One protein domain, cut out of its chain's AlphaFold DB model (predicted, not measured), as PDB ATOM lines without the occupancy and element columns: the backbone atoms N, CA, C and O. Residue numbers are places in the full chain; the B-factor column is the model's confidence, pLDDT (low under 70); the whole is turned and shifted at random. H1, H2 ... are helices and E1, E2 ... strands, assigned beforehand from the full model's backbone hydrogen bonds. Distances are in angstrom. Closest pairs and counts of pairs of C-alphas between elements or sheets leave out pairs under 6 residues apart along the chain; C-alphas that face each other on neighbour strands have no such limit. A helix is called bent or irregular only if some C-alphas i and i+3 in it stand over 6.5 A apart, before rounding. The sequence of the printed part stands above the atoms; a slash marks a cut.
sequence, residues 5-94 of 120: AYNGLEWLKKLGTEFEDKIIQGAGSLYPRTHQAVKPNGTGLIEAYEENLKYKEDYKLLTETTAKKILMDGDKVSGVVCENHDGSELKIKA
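This is residues 5 to 94 of the 120 residues of the protein "FAD_binding_2 domain-containing protein" of Anaerococcus lactolyticus ATCC 51172 (UniProt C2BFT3). The model is drawn out into two separate parts: two helices, H1 and H2, set steeply to each other, with the end of H1 at Leu 15 packing on H2 near Ala 48 and a long loop between them that reaches out and folds back, and a small twisted sheet of three strands, E1, E2 and E3. A stretch with no named element joins H2 to the sheet, and its residues 54 to 60 stand free between the two parts. The printed part has 90 residues, with two named helices followed by three named strands; the sheet has the order E1, E2, E3 and is antiparallel. The class is mixed, helices and strands. The whole is extended, with a radius of gyration of the C-alphas of 19.0 A and spans of 49 by 31 by 24 A.

Begin at residues 5 to 15, which are H1, and go on past the loop to residues 40 to 53, which are H2. The two touch, and their closest C-alphas are those of Leu 15 and Ala 48, 5.6 A apart. Their lines stand at a steep tilt of 62 degrees, and they run the same way. In H1 every O i to N i+4 pair is within hydrogen-bond range; in H2 it is 7 of 10. Next find E1, residues 65 to 73, and E2, residues 76 to 84, an antiparallel hairpin at 155 degrees, where N 66 and O 83 are 2.8 A apart and N 78 and O 71 are 2.8 A apart, both within hydrogen-bond range. E3, residues 89 to 93, forms a hairpin with E2, antiparallel at 151 degrees, with N 82 and O 90 within hydrogen-bond range at 2.8 A. These three strands are a meander, each the antiparallel neighbour of the one before; E1 and E3 are its edge strands. The sheet is strongly twisted, with C-alphas up to 4.6 A off its best plane, and E1 bends by 60 degrees at residue 68. Neither helix is on the sheet.

Find C-alpha 5 at (92.849, 189.853, 195.564); from there H1 runs 15.5 A to C-alpha 15. H2 starts at C-alpha 40 at (105.922, 205.442, 194.526) and measures 21.3 A; it is irregular, with C-alphas 41 and 44 lying 8.2 A apart. E1 measures 22.5 A, E2 24.8 A and E3 13.2 A, ending at C-alpha 93 at (111.821, 178.032, 170.952).

The two C-alphas farthest apart are those of Lys 22 and Gly 74, 52.1 A. The links H1 to H2, with 24 residues, and H2 to E1, with 11, are long; E1 to E2 and E2 to E3 are tight. The printed part has no cut, its mean pLDDT is 96.5, and no printed residue is under 70.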
ATOM      1  N   ALA A   5      92.255 188.548 195.263       95.69
ATOM      2  CA  ALA A   5      92.849 189.853 195.564       95.69
ATOM      3  C   ALA A   5      93.687 189.836 196.854       95.69
ATOM      4  O   ALA A   5      94.837 190.276 196.851       95.69
ATOM      5  N   TYR A   6      93.148 189.270 197.939       95.75
ATOM      6  CA  TYR A   6      93.859 189.193 199.219       95.75
ATOM      7  C   TYR A   6      95.068 188.251 199.154       95.75
ATOM      8  O   TYR A   6      96.160 188.613 199.583       95.75
ATOM      9  N   ASN A   7      94.912 187.081 198.528       97.62
ATOM     10  CA  ASN A   7      96.025 186.151 198.322       97.62
ATOM     11  C   ASN A   7      97.151 186.785 197.487       97.62
ATOM     12  O   ASN A   7      98.324 186.564 197.778       97.62
ATOM     13  N   GLY A   8      96.804 187.601 196.485       96.69
ATOM     14  CA  GLY A   8      97.765 188.373 195.698       96.69
ATOM     15  C   GLY A   8      98.517 189.413 196.529       96.69
ATOM     16  O   GLY A   8      99.738 189.497 196.423       96.69
ATOM     17  N   LEU A   9      97.820 190.154 197.400       96.81
ATOM     18  CA  LEU A   9      98.451 191.095 198.334       96.81
ATOM     19  C   LEU A   9      99.454 190.383 199.251       96.81
ATOM     20  O   LEU A   9     100.599 190.812 199.372       96.81
ATOM     21  N   GLU A  10      99.036 189.285 199.879       97.75
ATOM     22  CA  GLU A  10      99.892 188.525 200.793       97.75
ATOM     23  C   GLU A  10     101.084 187.884 200.070       97.75
ATOM     24  O   GLU A  10     102.178 187.795 200.625       97.75
ATOM     25  N   TRP A  11     100.913 187.476 198.811       97.94
ATOM     26  CA  TRP A  11     102.014 187.001 197.978       97.94
ATOM     27  C   TRP A  11     103.031 188.107 197.671       97.94
ATOM     28  O   TRP A  11     104.226 187.885 197.850       97.94
ATOM     29  N   LEU A  12     102.580 189.309 197.296       97.50
ATOM     30  CA  LEU A  12     103.464 190.459 197.062       97.50
ATOM     31  C   LEU A  12     104.247 190.852 198.321       97.50
ATOM     32  O   LEU A  12     105.453 191.075 198.244       97.50
ATOM     33  N   LYS A  13     103.600 190.853 199.495       97.38
ATOM     34  CA  LYS A  13     104.291 191.072 200.778       97.38
ATOM     35  C   LYS A  13     105.381 190.033 201.028       97.38
ATOM     36  O   LYS A  13     106.490 190.390 201.404       97.38
ATOM     37  N   LYS A  14     105.092 188.748 200.781       97.94
ATOM     38  CA  LYS A  14     106.074 187.657 200.929       97.94
ATOM     39  C   LYS A  14     107.259 187.784 199.974       97.94
ATOM     40  O   LYS A  14     108.351 187.359 200.331       97.94
ATOM     41  N   LEU A  15     107.048 188.347 198.786       97.00
ATOM     42  CA  LEU A  15     108.128 188.655 197.847       97.00
ATOM     43  C   LEU A  15     108.974 189.860 198.287       97.00
ATOM     44  O   LEU A  15     110.090 190.007 197.802       97.00
ATOM     45  N   GLY A  16     108.475 190.692 199.205       96.88
ATOM     46  CA  GLY A  16     109.196 191.843 199.752       96.88
ATOM     47  C   GLY A  16     108.600 193.204 199.390       96.88
ATOM     48  O   GLY A  16     109.205 194.222 199.706       96.88
ATOM     49  N   THR A  17     107.427 193.267 198.746       98.00
ATOM     50  CA  THR A  17     106.748 194.554 198.538       98.00
ATOM     51  C   THR A  17     106.139 195.050 199.849       98.00
ATOM     52  O   THR A  17     105.260 194.409 200.425       98.00
ATOM     53  N   GLU A  18     106.556 196.236 200.282       97.50
ATOM     54  CA  GLU A  18     105.989 196.918 201.444       97.50
ATOM     55  C   GLU A  18     104.756 197.738 201.060       97.50
ATOM     56  O   GLU A  18     104.747 198.455 200.052       97.50
ATOM     57  N   PHE A  19     103.718 197.654 201.890       97.31
ATOM     58  CA  PHE A  19     102.472 198.395 201.735       97.31
ATOM     59  C   PHE A  19     102.217 199.253 202.969       97.31
ATOM     60  O   PHE A  19     102.528 198.841 204.082       97.31
ATOM     61  N   GLU A  20     101.608 200.414 202.757       96.31
ATOM     62  CA  GLU A  20     101.141 201.293 203.824       96.31
ATOM     63  C   GLU A  20     100.089 200.590 204.695       96.31
ATOM     64  O   GLU A  20      99.188 199.916 204.182       96.31
ATOM     65  N   ASP A  21     100.140 200.820 206.009       95.56
ATOM     66  CA  ASP A  21      99.131 200.302 206.948       95.56
ATOM     67  C   ASP A  21      97.747 200.914 206.687       95.56
ATOM     68  O   ASP A  21      96.702 200.285 206.893       95.56
ATOM     69  N   LYS A  22      97.720 202.165 206.216       96.25
ATOM     70  CA  LYS A  22      96.481 202.886 205.932       96.25
ATOM     71  C   LYS A  22      95.871 202.417 204.613       96.25
ATOM     72  O   LYS A  22      96.336 202.762 203.531       96.25
ATOM     73  N   ILE A  23      94.734 201.733 204.705       96.62
ATOM     74  CA  ILE A  23      93.905 201.386 203.545       96.62
ATOM     75  C   ILE A  23      93.072 202.602 203.129       96.62
ATOM     76  O   ILE A  23      92.382 203.205 203.953       96.62
ATOM     77  N   ILE A  24      93.098 202.944 201.838       96.62
ATOM     78  CA  ILE A  24      92.343 204.085 201.301       96.62
ATOM     79  C   ILE A  24      91.150 203.644 200.444       96.62
ATOM     80  O   ILE A  24      91.047 202.501 199.984       96.62
ATOM     81  N   GLN A  25      90.225 204.577 200.226       97.50
ATOM     82  CA  GLN A  25      89.095 204.397 199.324       97.50
ATOM     83  C   GLN A  25      89.485 204.812 197.907       97.50
ATOM     84  O   GLN A  25      89.702 205.990 197.635       97.50
ATOM     85  N   GLY A  26      89.578 203.838 197.003       94.88
ATOM     86  CA  GLY A  26      89.767 204.107 195.580       94.88
ATOM     87  C   GLY A  26      88.517 204.720 194.947       94.88
ATOM     88  O   GLY A  26      87.393 204.448 195.380       94.88
ATOM     89  N   ALA A  27      88.693 205.509 193.887       95.75
ATOM     90  CA  ALA A  27      87.580 206.074 193.125       95.75
ATOM     91  C   ALA A  27      86.601 204.973 192.663       95.75
ATOM     92  O   ALA A  27      87.019 203.897 192.238       95.75
ATOM     93  N   GLY A  28      85.294 205.218 192.804       96.12
ATOM     94  CA  GLY A  28      84.244 204.240 192.482       96.12
ATOM     95  C   GLY A  28      84.076 203.093 193.494       96.12
ATOM     96  O   GLY A  28      83.252 202.204 193.289       96.12
ATOM     97  N   SER A  29      84.830 203.079 194.598       96.19
ATOM     98  CA  SER A  29      84.720 202.043 195.632       96.19
ATOM     99  C   SER A  29      83.668 202.391 196.685       96.19
ATOM    100  O   SER A  29      83.710 203.478 197.243       96.19
ATOM    101  N   LEU A  30      82.785 201.446 197.039       96.75
ATOM    102  CA  LEU A  30      81.830 201.597 198.154       96.75
ATOM    103  C   LEU A  30      82.507 201.632 199.539       96.75
ATOM    104  O   LEU A  30      81.979 202.254 200.453       96.75
ATOM    105  N   TYR A  31      83.675 200.993 199.683       96.25
ATOM    106  CA  TYR A  31      84.430 200.893 200.941       96.25
ATOM    107  C   TYR A  31      85.947 200.982 200.689       96.25
ATOM    108  O   TYR A  31      86.379 200.631 199.582       96.25
ATOM    109  N   PRO A  32      86.761 201.404 201.684       97.25
ATOM    110  CA  PRO A  32      88.223 201.381 201.603       97.25
ATOM    111  C   PRO A  32      88.765 199.982 201.304       97.25
ATOM    112  O   PRO A  32      88.451 199.026 202.010       97.25
ATOM    113  N   ARG A  33      89.559 199.862 200.237       96.38
ATOM    114  CA  ARG A  33      90.129 198.578 199.780       96.38
ATOM    115  C   ARG A  33      91.397 198.715 198.931       96.38
ATOM    116  O   ARG A  33      91.841 197.749 198.318       96.38
ATOM    117  N   THR A  34      91.938 199.924 198.818       96.38
ATOM    118  CA  THR A  34      93.128 200.193 198.016       96.38
ATOM    119  C   THR A  34      94.343 200.152 198.931       96.38
ATOM    120  O   THR A  34      94.514 201.031 199.776       96.38
ATOM    121  N   HIS A  35      95.167 199.121 198.755       95.69
ATOM    122  CA  HIS A  35      96.468 198.985 199.402       95.69
ATOM    123  C   HIS A  35      97.518 199.697 198.549       95.69
ATOM    124  O   HIS A  35      97.648 199.400 197.361       95.69
ATOM    125  N   GLN A  36      98.241 200.648 199.136       94.12
ATOM    126  CA  GLN A  36      99.276 201.406 198.438       94.12
ATOM    127  C   GLN A  36     100.644 200.850 198.805       94.12
ATOM    128  O   GLN A  36     100.919 200.642 199.984       94.12
ATOM    129  N   ALA A  37     101.483 200.588 197.804       95.62
ATOM    130  CA  ALA A  37     102.885 200.301 198.065       95.62
ATOM    131  C   ALA A  37     103.554 201.557 198.644       95.62
ATOM    132  O   ALA A  37     103.250 202.664 198.198       95.62
ATOM    133  N   VAL A  38     104.470 201.378 199.600       96.94
ATOM    134  CA  VAL A  38     105.225 202.488 200.215       96.94
ATOM    135  C   VAL A  38     106.059 203.217 199.158       96.94
ATOM    136  O   VAL A  38     106.145 204.445 199.123       96.94
ATOM    137  N   LYS A  39     106.661 202.455 198.237       96.38
ATOM    138  CA  LYS A  39     107.424 203.021 197.124       96.38
ATOM    139  C   LYS A  39     106.494 203.575 196.033       96.38
ATOM    140  O   LYS A  39     105.533 202.906 195.642       96.38
ATOM    141  N   PRO A  40     106.788 204.774 195.490       94.00
ATOM    142  CA  PRO A  40     105.922 205.442 194.526       94.00
ATOM    143  C   PRO A  40     105.925 204.748 193.158       94.00
ATOM    144  O   PRO A  40     106.819 203.975 192.827       94.00
ATOM    145  N   ASN A  41     104.932 205.071 192.322       91.31
ATOM    146  CA  ASN A  41     104.863 204.668 190.908       91.31
ATOM    147  C   ASN A  41     104.968 203.148 190.654       91.31
ATOM    148  O   ASN A  41     105.331 202.727 189.560       91.31
ATOM    149  N   GLY A  42     104.652 202.325 191.658       90.06
ATOM    150  CA  GLY A  42     104.697 200.866 191.561       90.06
ATOM    151  C   GLY A  42     106.103 200.258 191.572       90.06
ATOM    152  O   GLY A  42     106.226 199.050 191.378       90.06
ATOM    153  N   THR A  43     107.160 201.038 191.828       95.88
ATOM    154  CA  THR A  43     108.546 200.534 191.767       95.88
ATOM    155  C   THR A  43     108.817 199.432 192.788       95.88
ATOM    156  O   THR A  43     109.497 198.467 192.461       95.88
ATOM    157  N   GLY A  44     108.206 199.498 193.976       95.62
ATOM    158  CA  GLY A  44     108.366 198.464 195.006       95.62
ATOM    159  C   GLY A  44     107.832 197.080 194.613       95.62
ATOM    160  O   GLY A  44     108.247 196.081 195.194       95.62
ATOM    161  N   LEU A  45     106.931 196.991 193.627       96.19
ATOM    162  CA  LEU A  45     106.503 195.700 193.079       96.19
ATOM    163  C   LEU A  45     107.573 195.138 192.136       96.19
ATOM    164  O   LEU A  45     107.906 193.961 192.215       96.19
ATOM    165  N   ILE A  46     108.119 195.987 191.260       96.25
ATOM    166  CA  ILE A  46     109.138 195.593 190.278       96.25
ATOM    167  C   ILE A  46     110.413 195.135 190.979       96.25
ATOM    168  O   ILE A  46     110.896 194.043 190.698       96.25
ATOM    169  N   GLU A  47     110.899 195.912 191.942       96.06
ATOM    170  CA  GLU A  47     112.085 195.555 192.721       96.06
ATOM    171  C   GLU A  47     111.900 194.222 193.455       96.06
ATOM    172  O   GLU A  47     112.797 193.387 193.436       96.06
ATOM    173  N   ALA A  48     110.727 193.972 194.055       96.88
ATOM    174  CA  ALA A  48     110.457 192.695 194.714       96.88
ATOM    175  C   ALA A  48     110.571 191.515 193.732       96.88
ATOM    176  O   ALA A  48     111.140 190.478 194.074       96.88
ATOM    177  N   TYR A  49     110.093 191.662 192.492       96.62
ATOM    178  CA  TYR A  49     110.294 190.640 191.463       96.62
ATOM    179  C   TYR A  49     111.765 190.488 191.066       96.62
ATOM    180  O   TYR A  49     112.263 189.363 191.025       96.62
ATOM    181  N   GLU A  50     112.466 191.588 190.796       95.56
ATOM    182  CA  GLU A  50     113.877 191.566 190.396       95.56
ATOM    183  C   GLU A  50     114.758 190.912 191.467       95.56
ATOM    184  O   GLU A  50     115.558 190.030 191.154       95.56
ATOM    185  N   GLU A  51     114.552 191.257 192.739       95.88
ATOM    186  CA  GLU A  51     115.285 190.690 193.871       95.88
ATOM    187  C   GLU A  51     115.084 189.173 194.003       95.88
ATOM    188  O   GLU A  51     116.034 188.444 194.298       95.88
ATOM    189  N   ASN A  52     113.878 188.669 193.719       95.50
ATOM    190  CA  ASN A  52     113.577 187.234 193.765       95.50
ATOM    191  C   ASN A  52     114.065 186.458 192.528       95.50
ATOM    192  O   ASN A  52     114.190 185.230 192.589       95.50
ATOM    193  N   LEU A  53     114.325 187.145 191.411       96.06
ATOM    194  CA  LEU A  53     114.698 186.533 190.132       96.06
ATOM    195  C   LEU A  53     116.192 186.645 189.803       96.06
ATOM    196  O   LEU A  53     116.715 185.776 189.111       96.06
ATOM    197  N   LYS A  54     116.903 187.663 190.301       92.19
ATOM    198  CA  LYS A  54     118.284 187.981 189.883       92.19
ATOM    199  C   LYS A  54     119.321 186.874 190.115       92.19
ATOM    200  O   LYS A  54     120.358 186.882 189.461       92.19
ATOM    201  N   TYR A  55     119.050 185.926 191.013       88.38
ATOM    202  CA  TYR A  55     119.932 184.783 191.299       88.38
ATOM    203  C   TYR A  55     119.335 183.429 190.887       88.38
ATOM    204  O   TYR A  55     119.839 182.382 191.286       88.38
ATOM    205  N   LYS A  56     118.236 183.426 190.127       94.69
ATOM    206  CA  LYS A  56     117.605 182.196 189.643       94.69
ATOM    207  C   LYS A  56     118.343 181.693 188.407       94.69
ATOM    208  O   LYS A  56     118.337 182.350 187.372       94.69
ATOM    209  N   GLU A  57     118.955 180.517 188.513       94.19
ATOM    210  CA  GLU A  57     119.709 179.899 187.409       94.19
ATOM    211  C   GLU A  57     118.819 179.506 186.217       94.19
ATOM    212  O   GLU A  57     119.285 179.448 185.081       94.19
ATOM    213  N   ASP A  58     117.530 179.263 186.458       94.25
ATOM    214  CA  ASP A  58     116.528 178.892 185.456       94.25
ATOM    215  C   ASP A  58     115.783 180.097 184.853       94.25
ATOM    216  O   ASP A  58     114.832 179.927 184.085       94.25
ATOM    217  N   TYR A  59     116.230 181.318 185.158       95.69
ATOM    218  CA  TYR A  59     115.660 182.561 184.655       95.69
ATOM    219  C   TYR A  59     116.659 183.323 183.784       95.69
ATOM    220  O   TYR A  59     117.832 183.480 184.119       95.69
ATOM    221  N   LYS A  60     116.174 183.861 182.661       95.25
ATOM    222  CA  LYS A  60     116.950 184.758 181.805       95.25
ATOM    223  C   LYS A  60     116.114 185.971 181.426       95.25
ATOM    224  O   LYS A  60     115.104 185.835 180.739       95.25
ATOM    225  N   LEU A  61     116.582 187.150 181.824       95.06
ATOM    226  CA  LEU A  61     116.048 188.425 181.359       95.06
ATOM    227  C   LEU A  61     116.790 188.856 180.092       95.06
ATOM    228  O   LEU A  61     118.016 188.960 180.089       95.06
ATOM    229  N   LEU A  62     116.041 189.105 179.021       95.88
ATOM    230  CA  LEU A  62     116.549 189.697 177.787       95.88
ATOM    231  C   LEU A  62     115.925 191.083 177.637       95.88
ATOM    232  O   LEU A  62     114.767 191.210 177.241       95.88
ATOM    233  N   THR A  63     116.676 192.120 177.995       96.50
ATOM    234  CA  THR A  63     116.306 193.506 177.690       96.50
ATOM    235  C   THR A  63     116.643 193.822 176.237       96.50
ATOM    236  O   THR A  63     117.350 193.060 175.579       96.50
ATOM    237  N   GLU A  64     116.108 194.928 175.714       97.38
ATOM    238  CA  GLU A  64     116.414 195.381 174.345       97.38
ATOM    239  C   GLU A  64     116.144 194.316 173.258       97.38
ATOM    240  O   GLU A  64     116.767 194.294 172.199       97.38
ATOM    241  N   THR A  65     115.197 193.418 173.540       98.19
ATOM    242  CA  THR A  65     114.838 192.263 172.715       98.19
ATOM    243  C   THR A  65     113.329 192.289 172.494       98.19
ATOM    244  O   THR A  65     112.547 191.894 173.358       98.19
ATOM    245  N   THR A  66     112.894 192.794 171.343       98.25
ATOM    246  CA  THR A  66     111.469 192.988 171.045       98.25
ATOM    247  C   THR A  66     110.899 191.753 170.360       98.25
ATOM    248  O   THR A  66     111.313 191.427 169.252       98.25
ATOM    249  N   ALA A  67     109.912 191.085 170.961       98.12
ATOM    250  CA  ALA A  67     109.183 190.004 170.294       98.12
ATOM    251  C   ALA A  67     108.300 190.569 169.163       98.12
ATOM    252  O   ALA A  67     107.428 191.399 169.409       98.12
ATOM    253  N   LYS A  68     108.521 190.118 167.924       98.12
ATOM    254  CA  LYS A  68     107.818 190.606 166.720       98.12
ATOM    255  C   LYS A  68     106.772 189.628 166.201       98.12
ATOM    256  O   LYS A  68     105.794 190.046 165.588       98.12
ATOM    257  N   LYS A  69     106.983 188.323 166.397       98.12
ATOM    258  CA  LYS A  69     106.111 187.286 165.833       98.12
ATOM    259  C   LYS A  69     106.053 186.052 166.722       98.12
ATOM    260  O   LYS A  69     107.083 185.585 167.200       98.12
ATOM    261  N   ILE A  70     104.859 185.486 166.881       98.31
ATOM    262  CA  ILE A  70     104.667 184.162 167.482       98.31
ATOM    263  C   ILE A  70     104.936 183.096 166.414       98.31
ATOM    264  O   ILE A  70     104.437 183.185 165.291       98.31
ATOM    265  N   LEU A  71     105.751 182.100 166.755       98.00
ATOM    266  CA  LEU A  71     106.005 180.936 165.911       98.00
ATOM    267  C   LEU A  71     104.942 179.868 166.170       98.00
ATOM    268  O   LEU A  71     104.627 179.568 167.322       98.00
ATOM    269  N   MET A  72     104.436 179.286 165.086       97.50
ATOM    270  CA  MET A  72     103.423 178.234 165.093       97.50
ATOM    271  C   MET A  72     103.984 176.965 164.442       97.50
ATOM    272  O   MET A  72     104.771 177.045 163.498       97.50
ATOM    273  N   ASP A  73     103.582 175.810 164.956       95.75
ATOM    274  CA  ASP A  73     103.771 174.478 164.382       95.75
ATOM    275  C   ASP A  73     102.385 173.824 164.266       95.75
ATOM    276  O   ASP A  73     101.807 173.378 165.262       95.75
ATOM    277  N   GLY A  74     101.790 173.909 163.073       95.94
ATOM    278  CA  GLY A  74     100.347 173.726 162.906       95.94
ATOM    279  C   GLY A  74      99.571 174.713 163.786       95.94
ATOM    280  O   GLY A  74      99.835 175.914 163.759       95.94
ATOM    281  N   ASP A  75      98.670 174.192 164.618       96.00
ATOM    282  CA  ASP A  75      97.866 174.988 165.558       96.00
ATOM    283  C   ASP A  75      98.564 175.238 166.907       96.00
ATOM    284  O   ASP A  75      98.016 175.895 167.795       96.00
ATOM    285  N   LYS A  76      99.785 174.719 167.100       97.00
ATOM    286  CA  LYS A  76     100.518 174.828 168.364       97.00
ATOM    287  C   LYS A  76     101.519 175.982 168.331       97.00
ATOM    288  O   LYS A  76     102.356 176.066 167.438       97.00
ATOM    289  N   VAL A  77     101.526 176.812 169.374       98.06
ATOM    290  CA  VAL A  77     102.601 177.794 169.597       98.06
ATOM    291  C   VAL A  77     103.923 177.075 169.886       98.06
ATOM    292  O   VAL A  77     104.005 176.255 170.802       98.06
ATOM    293  N   SER A  78     104.969 177.409 169.130       98.06
ATOM    294  CA  SER A  78     106.293 176.772 169.203       98.06
ATOM    295  C   SER A  78     107.427 177.721 169.607       98.06
ATOM    296  O   SER A  78     108.554 177.274 169.843       98.06
ATOM    297  N   GLY A  79     107.161 179.025 169.733       98.50
ATOM    298  CA  GLY A  79     108.165 180.007 170.143       98.50
ATOM    299  C   GLY A  79     107.847 181.435 169.714       98.50
ATOM    300  O   GLY A  79     106.702 181.763 169.406       98.50
ATOM    301  N   VAL A  80     108.879 182.275 169.665       98.44
ATOM    302  CA  VAL A  80     108.810 183.661 169.183       98.44
ATOM    303  C   VAL A  80     110.023 184.015 168.324       98.44
ATOM    304  O   VAL A  80     111.122 183.490 168.517       98.44
ATOM    305  N   VAL A  81     109.813 184.922 167.373       98.50
ATOM    306  CA  VAL A  81     110.875 185.664 166.691       98.50
ATOM    307  C   VAL A  81     110.983 187.029 167.351       98.50
ATOM    308  O   VAL A  81     109.986 187.751 167.457       98.50
ATOM    309  N   CYS A  82     112.190 187.367 167.774       98.44
ATOM    310  CA  CYS A  82     112.543 188.632 168.383       98.44
ATOM    311  C   CYS A  82     113.530 189.395 167.499       98.44
ATOM    312  O   CYS A  82     114.264 188.807 166.709       98.44
ATOM    313  N   GLU A  83     113.558 190.706 167.684       98.38
ATOM    314  CA  GLU A  83     114.525 191.632 167.107       98.38
ATOM    315  C   GLU A  83     115.322 192.247 168.259       98.38
ATOM    316  O   GLU A  83     114.735 192.797 169.198       98.38
ATOM    317  N   ASN A  84     116.645 192.110 168.208       97.62
ATOM    318  CA  ASN A  84     117.553 192.769 169.141       97.62
ATOM    319  C   ASN A  84     117.714 194.248 168.758       97.62
ATOM    320  O   ASN A  84     117.424 194.645 167.630       97.62
ATOM    321  N   HIS A  85     118.231 195.068 169.671       95.62
ATOM    322  CA  HIS A  85     118.445 196.499 169.421       95.62
ATOM    323  C   HIS A  85     119.373 196.811 168.231       95.62
ATOM    324  O   HIS A  85     119.211 197.842 167.586       95.62
ATOM    325  N   ASP A  86     120.302 195.914 167.890       96.25
ATOM    326  CA  ASP A  86     121.158 196.037 166.700       96.25
ATOM    327  C   ASP A  86     120.461 195.633 165.381       96.25
ATOM    328  O   ASP A  86     121.079 195.656 164.318       96.25
ATOM    329  N   GLY A  87     119.178 195.261 165.440       96.81
ATOM    330  CA  GLY A  87     118.378 194.799 164.308       96.81
ATOM    331  C   GLY A  87     118.562 193.318 163.966       96.81
ATOM    332  O   GLY A  87     117.931 192.831 163.028       96.81
ATOM    333  N   SER A  88     119.405 192.579 164.696       97.69
ATOM    334  CA  SER A  88     119.580 191.143 164.470       97.69
ATOM    335  C   SER A  88     118.366 190.333 164.937       97.69
ATOM    336  O   SER A  88     117.704 190.651 165.929       97.69
ATOM    337  N   GLU A  89     118.073 189.252 164.211       98.19
ATOM    338  CA  GLU A  89     116.968 188.349 164.534       98.19
ATOM    339  C   GLU A  89     117.395 187.295 165.568       98.19
ATOM    340  O   GLU A  89     118.424 186.632 165.422       98.19
ATOM    341  N   LEU A  90     116.551 187.075 166.578       97.69
ATOM    342  CA  LEU A  90     116.690 186.012 167.571       97.69
ATOM    343  C   LEU A  90     115.436 185.132 167.577       97.69
ATOM    344  O   LEU A  90     114.337 185.601 167.859       97.69
ATOM    345  N   LYS A  91     115.588 183.824 167.338       98.00
ATOM    346  CA  LYS A  91     114.488 182.852 167.477       98.00
ATOM    347  C   LYS A  91     114.575 182.133 168.815       98.00
ATOM    348  O   LYS A  91     115.553 181.438 169.081       98.00
ATOM    349  N   ILE A  92     113.520 182.234 169.618       97.88
ATOM    350  CA  ILE A  92     113.401 181.533 170.900       97.88
ATOM    351  C   ILE A  92     112.346 180.439 170.753       97.88
ATOM    352  O   ILE A  92     111.179 180.726 170.489       97.88
ATOM    353  N   LYS A  93     112.747 179.174 170.928       97.88
ATOM    354  CA  LYS A  93     111.821 178.032 170.952       97.88
ATOM    355  C   LYS A  93     111.181 177.898 172.331       97.88
ATOM    356  O   LYS A  93     111.873 177.980 173.342       97.88
ATOM    357  N   ALA A  94     109.879 177.635 172.364       97.50
ATOM    358  CA  ALA A  94     109.121 177.407 173.586       97.50
ATOM    359  C   ALA A  94     108.539 175.988 173.591       97.50
ATOM    360  O   ALA A  94     107.724 175.630 172.747       97.50
TER     361      ALA A  94